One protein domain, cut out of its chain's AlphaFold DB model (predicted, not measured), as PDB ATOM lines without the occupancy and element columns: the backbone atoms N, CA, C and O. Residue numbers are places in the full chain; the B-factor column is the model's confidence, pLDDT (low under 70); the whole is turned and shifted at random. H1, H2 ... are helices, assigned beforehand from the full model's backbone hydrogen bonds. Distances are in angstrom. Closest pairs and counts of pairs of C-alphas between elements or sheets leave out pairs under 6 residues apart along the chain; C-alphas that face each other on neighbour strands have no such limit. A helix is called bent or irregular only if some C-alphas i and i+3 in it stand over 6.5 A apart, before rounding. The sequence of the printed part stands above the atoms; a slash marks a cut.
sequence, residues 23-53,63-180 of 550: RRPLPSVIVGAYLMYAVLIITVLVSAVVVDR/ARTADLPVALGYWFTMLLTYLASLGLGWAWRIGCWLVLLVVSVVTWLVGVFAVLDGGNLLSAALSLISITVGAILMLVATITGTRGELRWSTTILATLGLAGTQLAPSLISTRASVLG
ATOM      1  N   ARG A  23      96.321 119.401 139.712       80.62
ATOM      2  CA  ARG A  23      95.240 119.956 140.524       80.62
ATOM      3  C   ARG A  23      95.557 121.385 140.957       80.62
ATOM      4  O   ARG A  23      96.716 121.777 141.104       80.62
ATOM      5  N   ARG A  24      94.506 122.183 141.166       81.12
ATOM      6  CA  ARG A  24      94.640 123.539 141.720       81.12
ATOM      7  C   ARG A  24      95.269 123.456 143.120       81.12
ATOM      8  O   ARG A  24      94.856 122.584 143.881       81.12
ATOM      9  N   PRO A  25      96.225 124.337 143.470       84.94
ATOM     10  CA  PRO A  25      96.547 125.633 142.853       84.94
ATOM     11  C   PRO A  25      97.716 125.635 141.859       84.94
ATOM     12  O   PRO A  25      98.053 126.695 141.338       84.94
ATOM     13  N   LEU A  26      98.343 124.487 141.588       85.50
ATOM     14  CA  LEU A  26      99.603 124.416 140.837       85.50
ATOM     15  C   LEU A  26      99.581 125.162 139.481       85.50
ATOM     16  O   LEU A  26     100.510 125.934 139.241       85.50
ATOM     17  N   PRO A  27      98.529 125.060 138.638       87.38
ATOM     18  CA  PRO A  27      98.467 125.826 137.389       87.38
ATOM     19  C   PRO A  27      98.543 127.347 137.592       87.38
ATOM     20  O   PRO A  27      99.205 128.035 136.825       87.38
ATOM     21  N   SER A  28      97.906 127.881 138.639       88.31
ATOM     22  CA  SER A  28      97.900 129.323 138.923       88.31
ATOM     23  C   SER A  28      99.277 129.828 139.347       88.31
ATOM     24  O   SER A  28      99.696 130.897 138.911       88.31
ATOM     25  N   VAL A  29      99.998 129.042 140.153       87.88
ATOM     26  CA  VAL A  29     101.376 129.355 140.567       87.88
ATOM     27  C   VAL A  29     102.304 129.410 139.353       87.88
ATOM     28  O   VAL A  29     103.127 130.314 139.242       87.88
ATOM     29  N   ILE A  30     102.138 128.480 138.413       86.81
ATOM     30  CA  ILE A  30     102.966 128.385 137.207       86.81
ATOM     31  C   ILE A  30     102.685 129.534 136.243       86.81
ATOM     32  O   ILE A  30     103.620 130.134 135.726       86.81
ATOM     33  N   VAL A  31     101.413 129.886 136.036       89.44
ATOM     34  CA  VAL A  31     101.052 131.068 135.239       89.44
ATOM     35  C   VAL A  31     101.647 132.331 135.860       89.44
ATOM     36  O   VAL A  31     102.250 133.126 135.147       89.44
ATOM     37  N   GLY A  32     101.553 132.486 137.186       88.44
ATOM     38  CA  GLY A  32     102.201 133.589 137.895       88.44
ATOM     39  C   GLY A  32     103.719 133.619 137.681       88.44
ATOM     40  O   GLY A  32     104.270 134.684 137.413       88.44
ATOM     41  N   ALA A  33     104.378 132.454 137.708       87.62
ATOM     42  CA  ALA A  33     105.810 132.340 137.438       87.62
ATOM     43  C   ALA A  33     106.160 132.775 136.006       87.62
ATOM     44  O   ALA A  33     107.071 133.569 135.813       87.62
ATOM     45  N   TYR A  34     105.425 132.319 134.992       87.75
ATOM     46  CA  TYR A  34     105.692 132.730 133.611       87.75
ATOM     47  C   TYR A  34     105.443 134.222 133.377       87.75
ATOM     48  O   TYR A  34     106.224 134.862 132.678       87.75
ATOM     49  N   LEU A  35     104.392 134.788 133.977       90.75
ATOM     50  CA  LEU A  35     104.109 136.220 133.878       90.75
ATOM     51  C   LEU A  35     105.222 137.053 134.515       90.75
ATOM     52  O   LEU A  35     105.727 137.977 133.885       90.75
ATOM     53  N   MET A  36     105.634 136.711 135.737       90.44
ATOM     54  CA  MET A  36     106.708 137.427 136.424       90.44
ATOM     55  C   MET A  36     108.049 137.264 135.694       90.44
ATOM     56  O   MET A  36     108.780 138.235 135.530       90.44
ATOM     57  N   TYR A  37     108.339 136.071 135.171       85.75
ATOM     58  CA  TYR A  37     109.510 135.841 134.327       85.75
ATOM     59  C   TYR A  37     109.488 136.739 133.079       85.75
ATOM     60  O   TYR A  37     110.476 137.404 132.783       85.75
ATOM     61  N   ALA A  38     108.353 136.828 132.377       86.69
ATOM     62  CA  ALA A  38     108.212 137.710 131.218       86.69
ATOM     63  C   ALA A  38     108.411 139.188 131.590       86.69
ATOM     64  O   ALA A  38     109.093 139.906 130.863       86.69
ATOM     65  N   VAL A  39     107.878 139.626 132.738       87.94
ATOM     66  CA  VAL A  39     108.113 140.977 133.269       87.94
ATOM     67  C   VAL A  39     109.610 141.229 133.462       87.94
ATOM     68  O   VAL A  39     110.098 142.239 132.973       87.94
ATOM     69  N   LEU A  40     110.355 140.305 134.080       82.56
ATOM     70  CA  LEU A  40     111.806 140.444 134.275       82.56
ATOM     71  C   LEU A  40     112.570 140.549 132.950       82.56
ATOM     72  O   LEU A  40     113.435 141.410 132.809       82.56
ATOM     73  N   ILE A  41     112.235 139.716 131.961       83.19
ATOM     74  CA  ILE A  41     112.863 139.768 130.633       83.19
ATOM     75  C   ILE A  41     112.568 141.103 129.939       83.19
ATOM     76  O   ILE A  41     113.476 141.721 129.388       83.19
ATOM     77  N   ILE A  42     111.324 141.589 130.002       83.50
ATOM     78  CA  ILE A  42     110.956 142.907 129.467       83.50
ATOM     79  C   ILE A  42     111.741 144.007 130.185       83.50
ATOM     80  O   ILE A  42     112.267 144.899 129.527       83.50
ATOM     81  N   THR A  43     111.872 143.925 131.510       77.56
ATOM     82  CA  THR A  43     112.669 144.859 132.311       77.56
ATOM     83  C   THR A  43     114.120 144.906 131.816       77.56
ATOM     84  O   THR A  43     114.623 145.998 131.564       77.56
ATOM     85  N   VAL A  44     114.766 143.759 131.560       75.00
ATOM     86  CA  VAL A  44     116.120 143.706 130.964       75.00
ATOM     87  C   VAL A  44     116.169 144.379 129.584       75.00
ATOM     88  O   VAL A  44     117.074 145.159 129.299       75.00
ATOM     89  N   LEU A  45     115.205 144.087 128.707       77.19
ATOM     90  CA  LEU A  45     115.179 144.642 127.349       77.19
ATOM     91  C   LEU A  45     114.997 146.164 127.351       77.19
ATOM     92  O   LEU A  45     115.625 146.863 126.561       77.19
ATOM     93  N   VAL A  46     114.155 146.681 128.249       75.12
ATOM     94  CA  VAL A  46     113.933 148.123 128.412       75.12
ATOM     95  C   VAL A  46     115.186 148.807 128.955       75.12
ATOM     96  O   VAL A  46     115.533 149.889 128.483       75.12
ATOM     97  N   SER A  47     115.911 148.182 129.887       66.00
ATOM     98  CA  SER A  47     117.124 148.777 130.462       66.00
ATOM     99  C   SER A  47     118.211 149.007 129.411       66.00
ATOM    100  O   SER A  47     118.834 150.068 129.397       66.00
ATOM    101  N   ALA A  48     118.353 148.084 128.456       64.25
ATOM    102  CA  ALA A  48     119.288 148.208 127.340       64.25
ATOM    103  C   ALA A  48     119.002 149.413 126.420       64.25
ATOM    104  O   ALA A  48     119.911 149.891 125.743       64.25
ATOM    105  N   VAL A  49     117.759 149.905 126.390       61.69
ATOM    106  CA  VAL A  49     117.328 151.054 125.571       61.69
ATOM    107  C   VAL A  49     117.425 152.375 126.342       61.69
ATOM    108  O   VAL A  49     117.572 153.435 125.739       61.69
ATOM    109  N   VAL A  50     117.328 152.320 127.671       55.47
ATOM    110  CA  VAL A  50     117.130 153.496 128.532       55.47
ATOM    111  C   VAL A  50     118.406 153.924 129.266       55.47
ATOM    112  O   VAL A  50     118.561 155.107 129.566       55.47
ATOM    113  N   VAL A  51     119.331 153.003 129.555       55.19
ATOM    114  CA  VAL A  51     120.559 153.307 130.307       55.19
ATOM    115  C   VAL A  51     121.641 153.855 129.368       55.19
ATOM    116  O   VAL A  51     122.255 153.118 128.598       55.19
ATOM    117  N   ASP A  52     121.900 155.162 129.452       48.38
ATOM    118  CA  ASP A  52     123.043 155.800 128.792       48.38
ATOM    119  C   ASP A  52     124.344 155.407 129.520       48.38
ATOM    120  O   ASP A  52     124.532 155.717 130.697       48.38
ATOM    121  N   ARG A  53     125.254 154.706 128.828       50.41
ATOM    122  CA  ARG A  53     126.499 154.145 129.399       50.41
ATOM    123  C   ARG A  53     127.511 155.206 129.863       50.41
ATOM    124  O   ARG A  53     128.547 154.845 130.414       50.41
ATOM    125  N   ALA A  63     115.509 154.280 137.348       44.94
ATOM    126  CA  ALA A  63     116.220 153.324 138.205       44.94
ATOM    127  C   ALA A  63     115.377 152.864 139.414       44.94
ATOM    128  O   ALA A  63     115.286 151.667 139.660       44.94
ATOM    129  N   ARG A  64     114.631 153.772 140.068       49.50
ATOM    130  CA  ARG A  64     113.719 153.415 141.177       49.50
ATOM    131  C   ARG A  64     112.525 152.559 140.742       49.50
ATOM    132  O   ARG A  64     111.902 151.896 141.567       49.50
ATOM    133  N   THR A  65     112.160 152.584 139.457       49.44
ATOM    134  CA  THR A  65     111.023 151.806 138.931       49.44
ATOM    135  C   THR A  65     111.394 150.367 138.570       49.44
ATOM    136  O   THR A  65     110.517 149.503 138.566       49.44
ATOM    137  N   ALA A  66     112.680 150.084 138.335       54.12
ATOM    138  CA  ALA A  66     113.185 148.739 138.050       54.12
ATOM    139  C   ALA A  66     113.403 147.879 139.309       54.12
ATOM    140  O   ALA A  66     113.359 146.648 139.229       54.12
ATOM    141  N   ASP A  67     113.543 148.513 140.476       63.41
ATOM    142  CA  ASP A  67     113.692 147.829 141.766       63.41
ATOM    143  C   ASP A  67     112.473 146.961 142.108       63.41
ATOM    144  O   ASP A  67     112.607 145.886 142.693       63.41
ATOM    145  N   LEU A  68     111.270 147.391 141.709       70.62
ATOM    146  CA  LEU A  68     110.030 146.673 142.007       70.62
ATOM    147  C   LEU A  68     109.923 145.338 141.240       70.62
ATOM    148  O   LEU A  68     109.705 144.319 141.899       70.62
ATOM    149  N   PRO A  69     110.094 145.274 139.902       74.88
ATOM    150  CA  PRO A  69     110.185 144.006 139.179       74.88
ATOM    151  C   PRO A  69     111.228 143.048 139.758       74.88
ATOM    152  O   PRO A  69     110.937 141.867 139.933       74.88
ATOM    153  N   VAL A  70     112.417 143.547 140.103       71.94
ATOM    154  CA  VAL A  70     113.496 142.719 140.656       71.94
ATOM    155  C   VAL A  70     113.142 142.199 142.054       71.94
ATOM    156  O   VAL A  70     113.269 141.002 142.315       71.94
ATOM    157  N   ALA A  71     112.614 143.049 142.938       71.88
ATOM    158  CA  ALA A  71     112.151 142.646 144.267       71.88
ATOM    159  C   ALA A  71     111.013 141.613 144.196       71.88
ATOM    160  O   ALA A  71     111.003 140.635 144.949       71.88
ATOM    161  N   LEU A  72     110.076 141.787 143.258       78.00
ATOM    162  CA  LEU A  72     109.013 140.818 143.001       78.00
ATOM    163  C   LEU A  72     109.566 139.501 142.440       78.00
ATOM    164  O   LEU A  72     109.120 138.442 142.875       78.00
ATOM    165  N   GLY A  73     110.557 139.544 141.544       78.31
ATOM    166  CA  GLY A  73     111.252 138.362 141.022       78.31
ATOM    167  C   GLY A  73     111.954 137.552 142.117       78.31
ATOM    168  O   GLY A  73     111.796 136.328 142.197       78.31
ATOM    169  N   TYR A  74     112.639 138.237 143.037       76.00
ATOM    170  CA  TYR A  74     113.243 137.614 144.216       76.00
ATOM    171  C   TYR A  74     112.202 136.965 145.119       76.00
ATOM    172  O   TYR A  74     112.322 135.788 145.470       76.00
ATOM    173  N   TRP A  75     111.149 137.705 145.455       82.50
ATOM    174  CA  TRP A  75     110.062 137.189 146.273       82.50
ATOM    175  C   TRP A  75     109.397 135.961 145.630       82.50
ATOM    176  O   TRP A  75     109.173 134.954 146.307       82.50
ATOM    177  N   PHE A  76     109.155 135.992 144.316       85.75
ATOM    178  CA  PHE A  76     108.554 134.876 143.587       85.75
ATOM    179  C   PHE A  76     109.476 133.651 143.561       85.75
ATOM    180  O   PHE A  76     109.015 132.523 143.737       85.75
ATOM    181  N   THR A  77     110.790 133.853 143.423       83.31
ATOM    182  CA  THR A  77     111.782 132.771 143.524       83.31
ATOM    183  C   THR A  77     111.741 132.098 144.897       83.31
ATOM    184  O   THR A  77     111.720 130.865 144.993       83.31
ATOM    185  N   MET A  78     111.687 132.892 145.970       83.94
ATOM    186  CA  MET A  78     111.588 132.375 147.338       83.94
ATOM    187  C   MET A  78     110.267 131.636 147.562       83.94
ATOM    188  O   MET A  78     110.257 130.574 148.187       83.94
ATOM    189  N   LEU A  79     109.168 132.132 146.986       88.56
ATOM    190  CA  LEU A  79     107.865 131.472 147.029       88.56
ATOM    191  C   LEU A  79     107.905 130.095 146.375       88.56
ATOM    192  O   LEU A  79     107.499 129.112 146.994       88.56
ATOM    193  N   LEU A  80     108.440 130.003 145.160       88.88
ATOM    194  CA  LEU A  80     108.570 128.734 144.447       88.88
ATOM    195  C   LEU A  80     109.470 127.747 145.206       88.88
ATOM    196  O   LEU A  80     109.102 126.584 145.372       88.88
ATOM    197  N   THR A  81     110.597 128.221 145.745       85.94
ATOM    198  CA  THR A  81     111.538 127.413 146.543       85.94
ATOM    199  C   THR A  81     110.892 126.893 147.830       85.94
ATOM    200  O   THR A  81     111.002 125.711 148.168       85.94
ATOM    201  N   TYR A  82     110.159 127.751 148.539       89.06
ATOM    202  CA  TYR A  82     109.456 127.377 149.757       89.06
ATOM    203  C   TYR A  82     108.335 126.368 149.478       89.06
ATOM    204  O   TYR A  82     108.274 125.328 150.137       89.06
ATOM    205  N   LEU A  83     107.501 126.613 148.463       90.31
ATOM    206  CA  LEU A  83     106.439 125.688 148.058       90.31
ATOM    207  C   LEU A  83     107.000 124.334 147.611       90.31
ATOM    208  O   LEU A  83     106.428 123.297 147.955       90.31
ATOM    209  N   ALA A  84     108.142 124.320 146.916       87.31
ATOM    210  CA  ALA A  84     108.837 123.082 146.585       87.31
ATOM    211  C   ALA A  84     109.243 122.322 147.854       87.31
ATOM    212  O   ALA A  84     108.958 121.130 147.976       87.31
ATOM    213  N   SER A  85     109.829 123.016 148.838       88.06
ATOM    214  CA  SER A  85     110.322 122.420 150.089       88.06
ATOM    215  C   SER A  85     109.266 121.611 150.857       88.06
ATOM    216  O   SER A  85     109.592 120.602 151.496       88.06
ATOM    217  N   LEU A  86     107.988 121.992 150.748       88.62
ATOM    218  CA  LEU A  86     106.869 121.312 151.406       88.62
ATOM    219  C   LEU A  86     106.655 119.887 150.873       88.62
ATOM    220  O   LEU A  86     106.308 118.992 151.644       88.62
ATOM    221  N   GLY A  87     106.933 119.637 149.592       85.12
ATOM    222  CA  GLY A  87     106.810 118.306 148.987       85.12
ATOM    223  C   GLY A  87     108.107 117.490 148.959       85.12
ATOM    224  O   GLY A  87     108.078 116.326 148.566       85.12
ATOM    225  N   LEU A  88     109.241 118.067 149.369       82.69
ATOM    226  CA  LEU A  88     110.553 117.419 149.301       82.69
ATOM    227  C   LEU A  88     110.854 116.518 150.510       82.69
ATOM    228  O   LEU A  88     110.344 116.707 151.620       82.69
ATOM    229  N   GLY A  89     111.749 115.547 150.294       79.56
ATOM    230  CA  GLY A  89     112.391 114.794 151.373       79.56
ATOM    231  C   GLY A  89     113.236 115.694 152.287       79.56
ATOM    232  O   GLY A  89     113.612 116.802 151.912       79.56
ATOM    233  N   TRP A  90     113.557 115.216 153.494       76.44
ATOM    234  CA  TRP A  90     114.172 116.034 154.553       76.44
ATOM    235  C   TRP A  90     115.476 116.731 154.126       76.44
ATOM    236  O   TRP A  90     115.643 117.907 154.415       76.44
ATOM    237  N   ALA A  91     116.358 116.053 153.387       69.56
ATOM    238  CA  ALA A  91     117.634 116.629 152.958       69.56
ATOM    239  C   ALA A  91     117.439 117.820 152.001       69.56
ATOM    240  O   ALA A  91     118.038 118.876 152.176       69.56
ATOM    241  N   TRP A  92     116.538 117.669 151.030       73.94
ATOM    242  CA  TRP A  92     116.184 118.720 150.075       73.94
ATOM    243  C   TRP A  92     115.417 119.869 150.734       73.94
ATOM    244  O   TRP A  92     115.636 121.033 150.408       73.94
ATOM    245  N   ARG A  93     114.552 119.545 151.700       82.62
ATOM    246  CA  ARG A  93     113.821 120.535 152.492       82.62
ATOM    247  C   ARG A  93     114.763 121.392 153.337       82.62
ATOM    248  O   ARG A  93     114.649 122.608 153.277       82.62
ATOM    249  N   ILE A  94     115.704 120.777 154.064       78.19
ATOM    250  CA  ILE A  94     116.723 121.503 154.842       78.19
ATOM    251  C   ILE A  94     117.532 122.417 153.923       78.19
ATOM    252  O   ILE A  94     117.720 123.578 154.258       78.19
ATOM    253  N   GLY A  95     117.935 121.931 152.744       71.94
ATOM    254  CA  GLY A  95     118.620 122.750 151.744       71.94
ATOM    255  C   GLY A  95     117.844 124.004 151.359       71.94
ATOM    256  O   GLY A  95     118.346 125.113 151.509       71.94
ATOM    257  N   CYS A  96     116.588 123.838 150.942       76.69
ATOM    258  CA  CYS A  96     115.717 124.962 150.591       76.69
ATOM    259  C   CYS A  96     115.522 125.933 151.764       76.69
ATOM    260  O   CYS A  96     115.443 127.139 151.565       76.69
ATOM    261  N   TRP A  97     115.434 125.424 152.993       82.50
ATOM    262  CA  TRP A  97     115.240 126.257 154.179       82.50
ATOM    263  C   TRP A  97     116.497 127.007 154.583       82.50
ATOM    264  O   TRP A  97     116.383 128.147 155.008       82.50
ATOM    265  N   LEU A  98     117.676 126.408 154.428       73.06
ATOM    266  CA  LEU A  98     118.945 127.104 154.618       73.06
ATOM    267  C   LEU A  98     119.075 128.252 153.618       73.06
ATOM    268  O   LEU A  98     119.395 129.362 154.023       73.06
ATOM    269  N   VAL A  99     118.739 128.009 152.346       72.31
ATOM    270  CA  VAL A  99     118.688 129.049 151.309       72.31
ATOM    271  C   VAL A  99     117.774 130.193 151.757       72.31
ATOM    272  O   VAL A  99     118.226 131.328 151.869       72.31
ATOM    273  N   LEU A 100     116.518 129.888 152.101       77.81
ATOM    274  CA  LEU A 100     115.536 130.877 152.563       77.81
ATOM    275  C   LEU A 100     115.977 131.614 153.836       77.81
ATOM    276  O   LEU A 100     115.739 132.815 153.967       77.81
ATOM    277  N   LEU A 101     116.612 130.910 154.774       76.19
ATOM    278  CA  LEU A 101     117.111 131.473 156.023       76.19
ATOM    279  C   LEU A 101     118.205 132.499 155.751       76.19
ATOM    280  O   LEU A 101     118.126 133.597 156.293       76.19
ATOM    281  N   VAL A 102     119.182 132.177 154.896       69.88
ATOM    282  CA  VAL A 102     120.258 133.112 154.545       69.88
ATOM    283  C   VAL A 102     119.666 134.386 153.945       69.88
ATOM    284  O   VAL A 102     119.952 135.468 154.448       69.88
ATOM    285  N   VAL A 103     118.753 134.278 152.972       69.75
ATOM    286  CA  VAL A 103     118.073 135.451 152.377       69.75
ATOM    287  C   VAL A 103     117.368 136.298 153.441       69.75
ATOM    288  O   VAL A 103     117.467 137.525 153.450       69.75
ATOM    289  N   SER A 104     116.669 135.634 154.363       72.00
ATOM    290  CA  SER A 104     115.902 136.290 155.423       72.00
ATOM    291  C   SER A 104     116.796 137.017 156.424       72.00
ATOM    292  O   SER A 104     116.498 138.145 156.806       72.00
ATOM    293  N   VAL A 105     117.900 136.388 156.839       70.56
ATOM    294  CA  VAL A 105     118.870 136.981 157.770       70.56
ATOM    295  C   VAL A 105     119.532 138.198 157.141       70.56
ATOM    296  O   VAL A 105     119.662 139.222 157.802       70.56
ATOM    297  N   VAL A 106     119.897 138.125 155.861       66.88
ATOM    298  CA  VAL A 106     120.498 139.256 155.145       66.88
ATOM    299  C   VAL A 106     119.522 140.422 155.048       66.88
ATOM    300  O   VAL A 106     119.873 141.543 155.406       66.88
ATOM    301  N   THR A 107     118.277 140.157 154.649       67.44
ATOM    302  CA  THR A 107     117.223 141.184 154.585       67.44
ATOM    303  C   THR A 107     116.985 141.829 155.953       67.44
ATOM    304  O   THR A 107     116.823 143.046 156.051       67.44
ATOM    305  N   TRP A 108     117.031 141.036 157.027       68.88
ATOM    306  CA  TRP A 108     116.930 141.541 158.395       68.88
ATOM    307  C   TRP A 108     118.132 142.407 158.795       68.88
ATOM    308  O   TRP A 108     117.931 143.506 159.307       68.88
ATOM    309  N   LEU A 109     119.364 141.960 158.528       65.44
ATOM    310  CA  LEU A 109     120.586 142.711 158.835       65.44
ATOM    311  C   LEU A 109     120.604 144.065 158.126       65.44
ATOM    312  O   LEU A 109     120.870 145.079 158.763       65.44
ATOM    313  N   VAL A 110     120.249 144.094 156.839       62.91
ATOM    314  CA  VAL A 110     120.089 145.335 156.067       62.91
ATOM    315  C   VAL A 110     119.092 146.273 156.750       62.91
ATOM    316  O   VAL A 110     119.380 147.454 156.932       62.91
ATOM    317  N   GLY A 111     117.944 145.747 157.184       62.25
ATOM    318  CA  GLY A 111     116.946 146.519 157.922       62.25
ATOM    319  C   GLY A 111     117.474 147.080 159.246       62.25
ATOM    320  O   GLY A 111     117.191 148.228 159.569       62.25
ATOM    321  N   VAL A 112     118.266 146.310 159.997       65.00
ATOM    322  CA  VAL A 112     118.884 146.759 161.256       65.00
ATOM    323  C   VAL A 112     119.903 147.870 161.008       65.00
ATOM    324  O   VAL A 112     119.853 148.895 161.685       65.00
ATOM    325  N   PHE A 113     120.787 147.710 160.021       63.66
ATOM    326  CA  PHE A 113     121.770 148.740 159.677       63.66
ATOM    327  C   PHE A 113     121.107 150.043 159.222       63.66
ATOM    328  O   PHE A 113     121.535 151.108 159.652       63.66
ATOM    329  N   ALA A 114     119.999 149.966 158.473       60.94
ATOM    330  CA  ALA A 114     119.205 151.141 158.092       60.94
ATOM    331  C   ALA A 114     118.770 151.986 159.298       60.94
ATOM    332  O   ALA A 114     118.682 153.208 159.228       60.94
ATOM    333  N   VAL A 115     118.433 151.317 160.400       62.56
ATOM    334  CA  VAL A 115     117.913 151.945 161.618       62.56
ATOM    335  C   VAL A 115     119.045 152.538 162.440       62.56
ATOM    336  O   VAL A 115     118.891 153.624 162.992       62.56
ATOM    337  N   LEU A 116     120.183 151.844 162.494       65.88
ATOM    338  CA  LEU A 116     121.390 152.343 163.148       65.88
ATOM    339  C   LEU A 116     121.945 153.591 162.447       65.88
ATOM    340  O   LEU A 116     122.437 154.484 163.130       65.88
ATOM    341  N   ASP A 117     121.794 153.694 161.126       62.81
ATOM    342  CA  ASP A 117     122.266 154.825 160.312       62.81
ATOM    343  C   ASP A 117     121.274 156.012 160.257       62.81
ATOM    344  O   ASP A 117     121.178 156.749 159.279       62.81
ATOM    345  N   GLY A 118     120.474 156.193 161.314       62.09
ATOM    346  CA  GLY A 118     119.519 157.304 161.428       62.09
ATOM    347  C   GLY A 118     118.136 157.047 160.818       62.09
ATOM    348  O   GLY A 118     117.358 157.985 160.632       62.09
ATOM    349  N   GLY A 119     117.796 155.789 160.519       64.38
ATOM    350  CA  GLY A 119     116.471 155.397 160.039       64.38
ATOM    351  C   GLY A 119     115.341 155.617 161.058       64.38
ATOM    352  O   GLY A 119     115.532 155.662 162.272       64.38
ATOM    353  N   ASN A 120     114.106 155.727 160.560       72.06
ATOM    354  CA  ASN A 120     112.922 155.948 161.393       72.06
ATOM    355  C   ASN A 120     112.601 154.699 162.240       72.06
ATOM    356  O   ASN A 120     112.257 153.653 161.683       72.06
ATOM    357  N   LEU A 121     112.611 154.814 163.574       75.56
ATOM    358  CA  LEU A 121     112.231 153.742 164.513       75.56
ATOM    359  C   LEU A 121     110.865 153.102 164.192       75.56
ATOM    360  O   LEU A 121     110.685 151.901 164.392       75.56
ATOM    361  N   LEU A 122     109.915 153.865 163.642       79.88
ATOM    362  CA  LEU A 122     108.623 153.334 163.201       79.88
ATOM    363  C   LEU A 122     108.777 152.337 162.043       79.88
ATOM    364  O   LEU A 122     108.131 151.293 162.038       79.88
ATOM    365  N   SER A 123     109.651 152.632 161.076       72.31
ATOM    366  CA  SER A 123     109.936 151.734 159.948       72.31
ATOM    367  C   SER A 123     110.631 150.447 160.408       72.31
ATOM    368  O   SER A 123     110.292 149.364 159.934       72.31
ATOM    369  N   ALA A 124     111.509 150.547 161.413       72.06
ATOM    370  CA  ALA A 124     112.129 149.403 162.080       72.06
ATOM    371  C   ALA A 124     111.082 148.483 162.721       72.06
ATOM    372  O   ALA A 124     111.057 147.274 162.482       72.06
ATOM    373  N   ALA A 125     110.190 149.076 163.523       79.69
ATOM    374  CA  ALA A 125     109.161 148.359 164.258       79.69
ATOM    375  C   ALA A 125     108.162 147.677 163.312       79.69
ATOM    376  O   ALA A 125     107.842 146.503 163.497       79.69
ATOM    377  N   LEU A 126     107.714 148.377 162.264       81.12
ATOM    378  CA  LEU A 126     106.813 147.816 161.254       81.12
ATOM    379  C   LEU A 126     107.464 146.662 160.480       81.12
ATOM    380  O   LEU A 126     106.817 145.633 160.279       81.12
ATOM    381  N   SER A 127     108.742 146.787 160.107       75.75
ATOM    382  CA  SER A 127     109.495 145.701 159.469       75.75
ATOM    383  C   SER A 127     109.610 144.479 160.383       75.75
ATOM    384  O   SER A 127     109.351 143.363 159.941       75.75
ATOM    385  N   LEU A 128     109.912 144.664 161.674       79.19
ATOM    386  CA  LEU A 128     110.019 143.558 162.632       79.19
ATOM    387  C   LEU A 128     108.680 142.831 162.845       79.19
ATOM    388  O   LEU A 128     108.637 141.595 162.859       79.19
ATOM    389  N   ILE A 129     107.586 143.588 162.982       85.00
ATOM    390  CA  ILE A 129     106.227 143.039 163.089       85.00
ATOM    391  C   ILE A 129     105.893 142.239 161.830       85.00
ATOM    392  O   ILE A 129     105.454 141.093 161.931       85.00
ATOM    393  N   SER A 130     106.153 142.808 160.650       84.12
ATOM    394  CA  SER A 130     105.918 142.145 159.366       84.12
ATOM    395  C   SER A 130     106.694 140.830 159.252       84.12
ATOM    396  O   SER A 130     106.110 139.806 158.893       84.12
ATOM    397  N   ILE A 131     107.978 140.824 159.633       81.94
ATOM    398  CA  ILE A 131     108.824 139.622 159.625       81.94
ATOM    399  C   ILE A 131     108.276 138.562 160.574       81.94
ATOM    400  O   ILE A 131     108.187 137.393 160.209       81.94
ATOM    401  N   THR A 132     107.858 138.956 161.774       83.12
ATOM    402  CA  THR A 132     107.362 138.012 162.782       83.12
ATOM    403  C   THR A 132     106.036 137.394 162.349       83.12
ATOM    404  O   THR A 132     105.886 136.172 162.369       83.12
ATOM    405  N   VAL A 133     105.089 138.214 161.882       89.62
ATOM    406  CA  VAL A 133     103.809 137.732 161.343       89.62
ATOM    407  C   VAL A 133     104.048 136.833 160.131       89.62
ATOM    408  O   VAL A 133     103.486 135.740 160.052       89.62
ATOM    409  N   GLY A 134     104.925 137.246 159.215       88.06
ATOM    410  CA  GLY A 134     105.278 136.463 158.040       88.06
ATOM    411  C   GLY A 134     105.882 135.099 158.396       88.06
ATOM    412  O   GLY A 134     105.467 134.075 157.852       88.06
ATOM    413  N   ALA A 135     106.801 135.061 159.366       85.88
ATOM    414  CA  ALA A 135     107.429 133.832 159.846       85.88
ATOM    415  C   ALA A 135     106.412 132.883 160.498       85.88
ATOM    416  O   ALA A 135     106.458 131.678 160.252       85.88
ATOM    417  N   ILE A 136     105.450 133.412 161.264       89.56
ATOM    418  CA  ILE A 136     104.347 132.622 161.831       89.56
ATOM    419  C   ILE A 136     103.496 132.013 160.710       89.56
ATOM    420  O   ILE A 136     103.212 130.817 160.741       89.56
ATOM    421  N   LEU A 137     103.127 132.790 159.688       91.19
ATOM    422  CA  LEU A 137     102.353 132.285 158.548       91.19
ATOM    423  C   LEU A 137     103.112 131.197 157.774       91.19
ATOM    424  O   LEU A 137     102.515 130.183 157.411       91.19
ATOM    425  N   MET A 138     104.426 131.356 157.578       88.88
ATOM    426  CA  MET A 138     105.277 130.314 156.993       88.88
ATOM    427  C   MET A 138     105.365 129.075 157.892       88.88
ATOM    428  O   MET A 138     105.326 127.947 157.406       88.88
ATOM    429  N   LEU A 139     105.433 129.228 159.213       88.06
ATOM    430  CA  LEU A 139     105.418 128.087 160.129       88.06
ATOM    431  C   LEU A 139     104.089 127.323 160.033       88.06
ATOM    432  O   LEU A 139     104.086 126.100 159.891       88.06
ATOM    433  N   VAL A 140     102.959 128.034 160.013       89.00
ATOM    434  CA  VAL A 140     101.629 127.432 159.842       89.00
ATOM    435  C   VAL A 140     101.508 126.754 158.475       89.00
ATOM    436  O   VAL A 140     101.037 125.617 158.402       89.00
ATOM    437  N   ALA A 141     101.980 127.383 157.394       88.31
ATOM    438  CA  ALA A 141     102.025 126.778 156.060       88.31
ATOM    439  C   ALA A 141     102.869 125.493 156.041       88.31
ATOM    440  O   ALA A 141     102.504 124.522 155.382       88.31
ATOM    441  N   THR A 142     103.955 125.457 156.813       88.56
ATOM    442  CA  THR A 142     104.826 124.286 156.946       88.56
ATOM    443  C   THR A 142     104.142 123.141 157.683       88.56
ATOM    444  O   THR A 142     104.223 121.995 157.245       88.56
ATOM    445  N   ILE A 143     103.467 123.441 158.796       86.62
ATOM    446  CA  ILE A 143     102.774 122.446 159.627       86.62
ATOM    447  C   ILE A 143     101.560 121.875 158.883       86.62
ATOM    448  O   ILE A 143     101.306 120.674 158.922       86.62
ATOM    449  N   THR A 144     100.819 122.735 158.183       85.31
ATOM    450  CA  THR A 144      99.621 122.351 157.418       85.31
ATOM    451  C   THR A 144      99.948 121.782 156.033       85.31
ATOM    452  O   THR A 144      99.106 121.124 155.415       85.31
ATOM    453  N   GLY A 145     101.170 122.009 155.544       76.94
ATOM    454  CA  GLY A 145     101.705 121.498 154.289       76.94
ATOM    455  C   GLY A 145     102.008 120.005 154.358       76.94
ATOM    456  O   GLY A 145     103.083 119.582 154.781       76.94
ATOM    457  N   THR A 146     101.067 119.179 153.910       63.09
ATOM    458  CA  THR A 146     101.263 117.726 153.808       63.09
ATOM    459  C   THR A 146     102.227 117.364 152.673       63.09
ATOM    460  O   THR A 146     102.192 117.992 151.616       63.09
ATOM    461  N   ARG A 147     103.029 116.299 152.845       63.53
ATOM    462  CA  ARG A 147     103.795 115.666 151.751       63.53
ATOM    463  C   ARG A 147     102.814 115.137 150.697       63.53
ATOM    464  O   ARG A 147     102.243 114.067 150.881       63.53
ATOM    465  N   GLY A 148     102.573 115.904 149.640       65.31
ATOM    466  CA  GLY A 148     101.592 115.565 148.613       65.31
ATOM    467  C   GLY A 148     101.273 116.742 147.696       65.31
ATOM    468  O   GLY A 148     102.128 117.583 147.426       65.31
ATOM    469  N   GLU A 149     100.038 116.786 147.203       73.88
ATOM    470  CA  GLU A 149      99.554 117.847 146.316       73.88
ATOM    471  C   GLU A 149      99.465 119.205 147.037       73.88
ATOM    472  O   GLU A 149      99.065 119.290 148.203       73.88
ATOM    473  N   LEU A 150      99.818 120.282 146.326       82.00
ATOM    474  CA  LEU A 150      99.688 121.656 146.821       82.00
ATOM    475  C   LEU A 150      98.223 121.990 147.101       82.00
ATOM    476  O   LEU A 150      97.341 121.672 146.305       82.00
ATOM    477  N   ARG A 151      97.966 122.696 148.205       88.25
ATOM    478  CA  ARG A 151      96.634 123.186 148.574       88.25
ATOM    479  C   ARG A 151      96.576 124.706 148.455       88.25
ATOM    480  O   ARG A 151      97.583 125.397 148.614       88.25
ATOM    481  N   TRP A 152      95.385 125.246 148.202       88.56
ATOM    482  CA  TRP A 152      95.185 126.701 148.175       88.56
ATOM    483  C   TRP A 152      95.531 127.350 149.512       88.56
ATOM    484  O   TRP A 152      96.232 128.353 149.525       88.56
ATOM    485  N   SER A 153      95.117 126.747 150.629       88.19
ATOM    486  CA  SER A 153      95.414 127.263 151.968       88.19
ATOM    487  C   SER A 153      96.917 127.380 152.223       88.19
ATOM    488  O   SER A 153      97.388 128.435 152.633       88.19
ATOM    489  N   THR A 154      97.686 126.336 151.905       88.50
ATOM    490  CA  THR A 154      99.146 126.337 152.085       88.50
ATOM    491  C   THR A 154      99.816 127.344 151.160       88.50
ATOM    492  O   THR A 154     100.753 128.019 151.568       88.50
ATOM    493  N   THR A 155      99.313 127.487 149.932       88.88
ATOM    494  CA  THR A 155      99.847 128.442 148.951       88.88
ATOM    495  C   THR A 155      99.589 129.883 149.379       88.88
ATOM    496  O   THR A 155     100.502 130.697 149.331       88.88
ATOM    497  N   ILE A 156      98.385 130.199 149.861       91.62
ATOM    498  CA  ILE A 156      98.035 131.537 150.357       91.62
ATOM    499  C   ILE A 156      98.874 131.887 151.589       91.62
ATOM    500  O   ILE A 156      99.471 132.959 151.629       91.62
ATOM    501  N   LEU A 157      98.979 130.975 152.561       91.19
ATOM    502  CA  LEU A 157      99.791 131.189 153.761       91.19
ATOM    503  C   LEU A 157     101.277 131.372 153.426       91.19
ATOM    504  O   LEU A 157     101.911 132.266 153.974       91.19
ATOM    505  N   ALA A 158     101.817 130.579 152.496       89.88
ATOM    506  CA  ALA A 158     103.182 130.733 151.997       89.88
ATOM    507  C   ALA A 158     103.404 132.095 151.327       89.88
ATOM    508  O   ALA A 158     104.397 132.766 151.592       89.88
ATOM    509  N   THR A 159     102.456 132.501 150.482       90.56
ATOM    510  CA  THR A 159     102.482 133.766 149.737       90.56
ATOM    511  C   THR A 159     102.489 134.951 150.697       90.56
ATOM    512  O   THR A 159     103.388 135.787 150.648       90.56
ATOM    513  N   LEU A 160     101.524 135.000 151.619       90.88
ATOM    514  CA  LEU A 160     101.424 136.065 152.618       90.88
ATOM    515  C   LEU A 160     102.595 136.034 153.602       90.88
ATOM    516  O   LEU A 160     103.128 137.081 153.955       90.88
ATOM    517  N   GLY A 161     103.027 134.839 154.006       88.00
ATOM    518  CA  GLY A 161     104.157 134.648 154.903       88.00
ATOM    519  C   GLY A 161     105.453 135.211 154.329       88.00
ATOM    520  O   GLY A 161     106.111 136.021 154.976       88.00
ATOM    521  N   LEU A 162     105.778 134.861 153.083       86.25
ATOM    522  CA  LEU A 162     106.955 135.393 152.393       86.25
ATOM    523  C   LEU A 162     106.830 136.875 152.047       86.25
ATOM    524  O   LEU A 162     107.826 137.594 152.049       86.25
ATOM    525  N   ALA A 163     105.619 137.356 151.753       85.44
ATOM    526  CA  ALA A 163     105.400 138.784 151.552       85.44
ATOM    527  C   ALA A 163     105.683 139.562 152.845       85.44
ATOM    528  O   ALA A 163     106.332 140.602 152.798       85.44
ATOM    529  N   GLY A 164     105.270 139.024 153.996       83.00
ATOM    530  CA  GLY A 164     105.552 139.601 155.307       83.00
ATOM    531  C   GLY A 164     107.033 139.554 155.698       83.00
ATOM    532  O   GLY A 164     107.535 140.525 156.259       83.00
ATOM    533  N   THR A 165     107.749 138.467 155.388       77.62
ATOM    534  CA  THR A 165     109.170 138.322 155.764       77.62
ATOM    535  C   THR A 165     110.147 139.030 154.838       77.62
ATOM    536  O   THR A 165     111.199 139.442 155.313       77.62
ATOM    537  N   GLN A 166     109.826 139.173 153.550       74.12
ATOM    538  CA  GLN A 166     110.763 139.703 152.551       74.12
ATOM    539  C   GLN A 166     110.249 140.991 151.912       74.12
ATOM    540  O   GLN A 166     110.875 142.038 152.021       74.12
ATOM    541  N   LEU A 167     109.077 140.934 151.273       73.06
ATOM    542  CA  LEU A 167     108.609 142.015 150.405       73.06
ATOM    543  C   LEU A 167     108.246 143.282 151.191       73.06
ATOM    544  O   LEU A 167     108.668 144.377 150.833       73.06
ATOM    545  N   ALA A 168     107.473 143.148 152.267       75.44
ATOM    546  CA  ALA A 168     107.039 144.281 153.076       75.44
ATOM    547  C   ALA A 168     108.217 145.010 153.756       75.44
ATOM    548  O   ALA A 168     108.283 146.229 153.607       75.44
ATOM    549  N   PRO A 169     109.184 144.329 154.407       70.12
ATOM    550  CA  PRO A 169     110.388 144.978 154.931       70.12
ATOM    551  C   PRO A 169     111.182 145.732 153.860       70.12
ATOM    552  O   PRO A 169     111.566 146.874 154.098       70.12
ATOM    553  N   SER A 170     111.361 145.151 152.667       66.69
ATOM    554  CA  SER A 170     112.046 145.819 151.549       66.69
ATOM    555  C   SER A 170     111.295 147.056 151.036       66.69
ATOM    556  O   SER A 170     111.904 148.066 150.688       66.69
ATOM    557  N   LEU A 171     109.960 147.022 151.001       68.75
ATOM    558  CA  LEU A 171     109.142 148.178 150.607       68.75
ATOM    559  C   LEU A 171     109.111 149.276 151.683       68.75
ATOM    560  O   LEU A 171     109.010 150.461 151.367       68.75
ATOM    561  N   ILE A 172     109.184 148.891 152.958       67.31
ATOM    562  CA  ILE A 172     109.267 149.823 154.087       67.31
ATOM    563  C   ILE A 172     110.641 150.505 154.103       67.31
ATOM    564  O   ILE A 172     110.705 151.720 154.297       67.31
ATOM    565  N   SER A 173     111.723 149.757 153.856       58.00
ATOM    566  CA  SER A 173     113.090 150.289 153.847       58.00
ATOM    567  C   SER A 173     113.373 151.190 152.643       58.00
ATOM    568  O   SER A 173     113.985 152.233 152.820       58.00
ATOM    569  N   THR A 174     112.861 150.872 151.450       55.00
ATOM    570  CA  THR A 174     113.030 151.709 150.237       55.00
ATOM    571  C   THR A 174     112.349 153.080 150.325       55.00
ATOM    572  O   THR A 174     112.767 154.021 149.651       55.00
ATOM    573  N   ARG A 175     111.317 153.240 151.169       53.78
ATOM    574  CA  ARG A 175     110.693 154.551 151.443       53.78
ATOM    575  C   ARG A 175     111.473 155.406 152.446       53.78
ATOM    576  O   ARG A 175     111.266 156.618 152.477       53.78
ATOM    577  N   ALA A 176     112.342 154.805 153.257       48.72
ATOM    578  CA  ALA A 176     113.275 155.517 154.120       48.72
ATOM    579  C   ALA A 176     114.548 155.780 153.302       48.72
ATOM    580  O   ALA A 176     115.284 154.861 152.976       48.72
ATOM    581  N   SER A 177     114.780 157.027 152.907       44.53
ATOM    582  CA  SER A 177     115.747 157.473 151.889       44.53
ATOM    583  C   SER A 177     117.249 157.247 152.181       44.53
ATOM    584  O   SER A 177     118.063 158.059 151.754       44.53
ATOM    585  N   VAL A 178     117.637 156.198 152.909       40.12
ATOM    586  CA  VAL A 178     119.010 155.974 153.406       40.12
ATOM    587  C   VAL A 178     119.648 154.686 152.869       40.12
ATOM    588  O   VAL A 178     120.865 154.565 152.872       40.12
ATOM    589  N   LEU A 179     118.887 153.751 152.294       40.56
ATOM    590  CA  LEU A 179     119.469 152.549 151.686       40.56
ATOM    591  C   LEU A 179     119.338 152.591 150.165       40.56
ATOM    592  O   LEU A 179     118.342 152.147 149.598       40.56
ATOM    593  N   GLY A 180     120.357 153.167 149.524       48.59
ATOM    594  CA  GLY A 180     120.545 153.128 148.076       48.59
ATOM    595  C   GLY A 180     120.790 151.714 147.529       48.59
ATOM    596  O   GLY A 180     120.562 150.704 148.198       48.59
TER     597      GLY A 180
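What this domain is: This is residues 23 to 53 and 63 to 180 of the 550 residues of an uncharacterized protein of Naumannella halotolerans (UniProt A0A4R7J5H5). The longest helix, H3, forms with H2 and H4 an up-and-down bundle of three helices, each running against the one before it in the chain. Bent H5 packs along H4, its first arm also meeting H2 and its second H3, while H1 packs on H2 alone. The printed part has 149 residues with five named helices, H1 to H5 in chain order, and no named strand; it is all helix, compact, with a radius of gyration of the C-alphas of 16.7 A and spans of 47 by 39 by 25 A.

Where its parts are: H3, residues 90 to 116, is 38.0 A long and begins at C-alpha 90, (114.172, 116.034, 154.553). H2, residues 63 to 87, measures 37.8 A; H4, residues 121 to 144, 34.6 A. H1, residues 26 to 50, is 36.1 A long from C-alpha 26 at (99.603, 124.416, 140.837). H5, residues 152 to 175, is one helix by its hydrogen bonds but bent, with C-alphas 165 and 168 6.9 A apart; its arms are H5a, residues 152 to 165, 19.7 A, and H5b, residues 168 to 175, 11.0 A.

How they stand to each other: H3 and H2 form a hairpin, closest at the C-alphas of Arg 93 and Ser 85, 4.6 A. H3 and H4 form another, closest at Val 115 and Ala 124, C-alphas 6.3 A apart. H4 touches H5a at a shallow tilt of 26 degrees, opposite ways; the closest C-alphas, Gly 134 and Gly 161, are 3.8 A apart. H1 touches H2 with residues 33 to 43 alone, closest at the C-alphas of Leu 40 and Pro 69, 6.3 A; H1 and H3 are apart. Every O i to N i+4 pair is within hydrogen-bond range in H3, H4 and H5a, against 20 of 21 in H1, 17 of 21 in H2 and 3 of 4 in H5b.

The domain as a whole: The C-alphas farthest apart, Arg 53 and Thr 146, are 50.6 A apart. Residues 54 to 62 are not printed; C-alphas 53 and 63 are 13.6 A apart across the cut. Of the links printed whole, none is long. Mean pLDDT of the printed part is 75.9, with 43 residues under 70, among them 106 to 119 and 170 to 180.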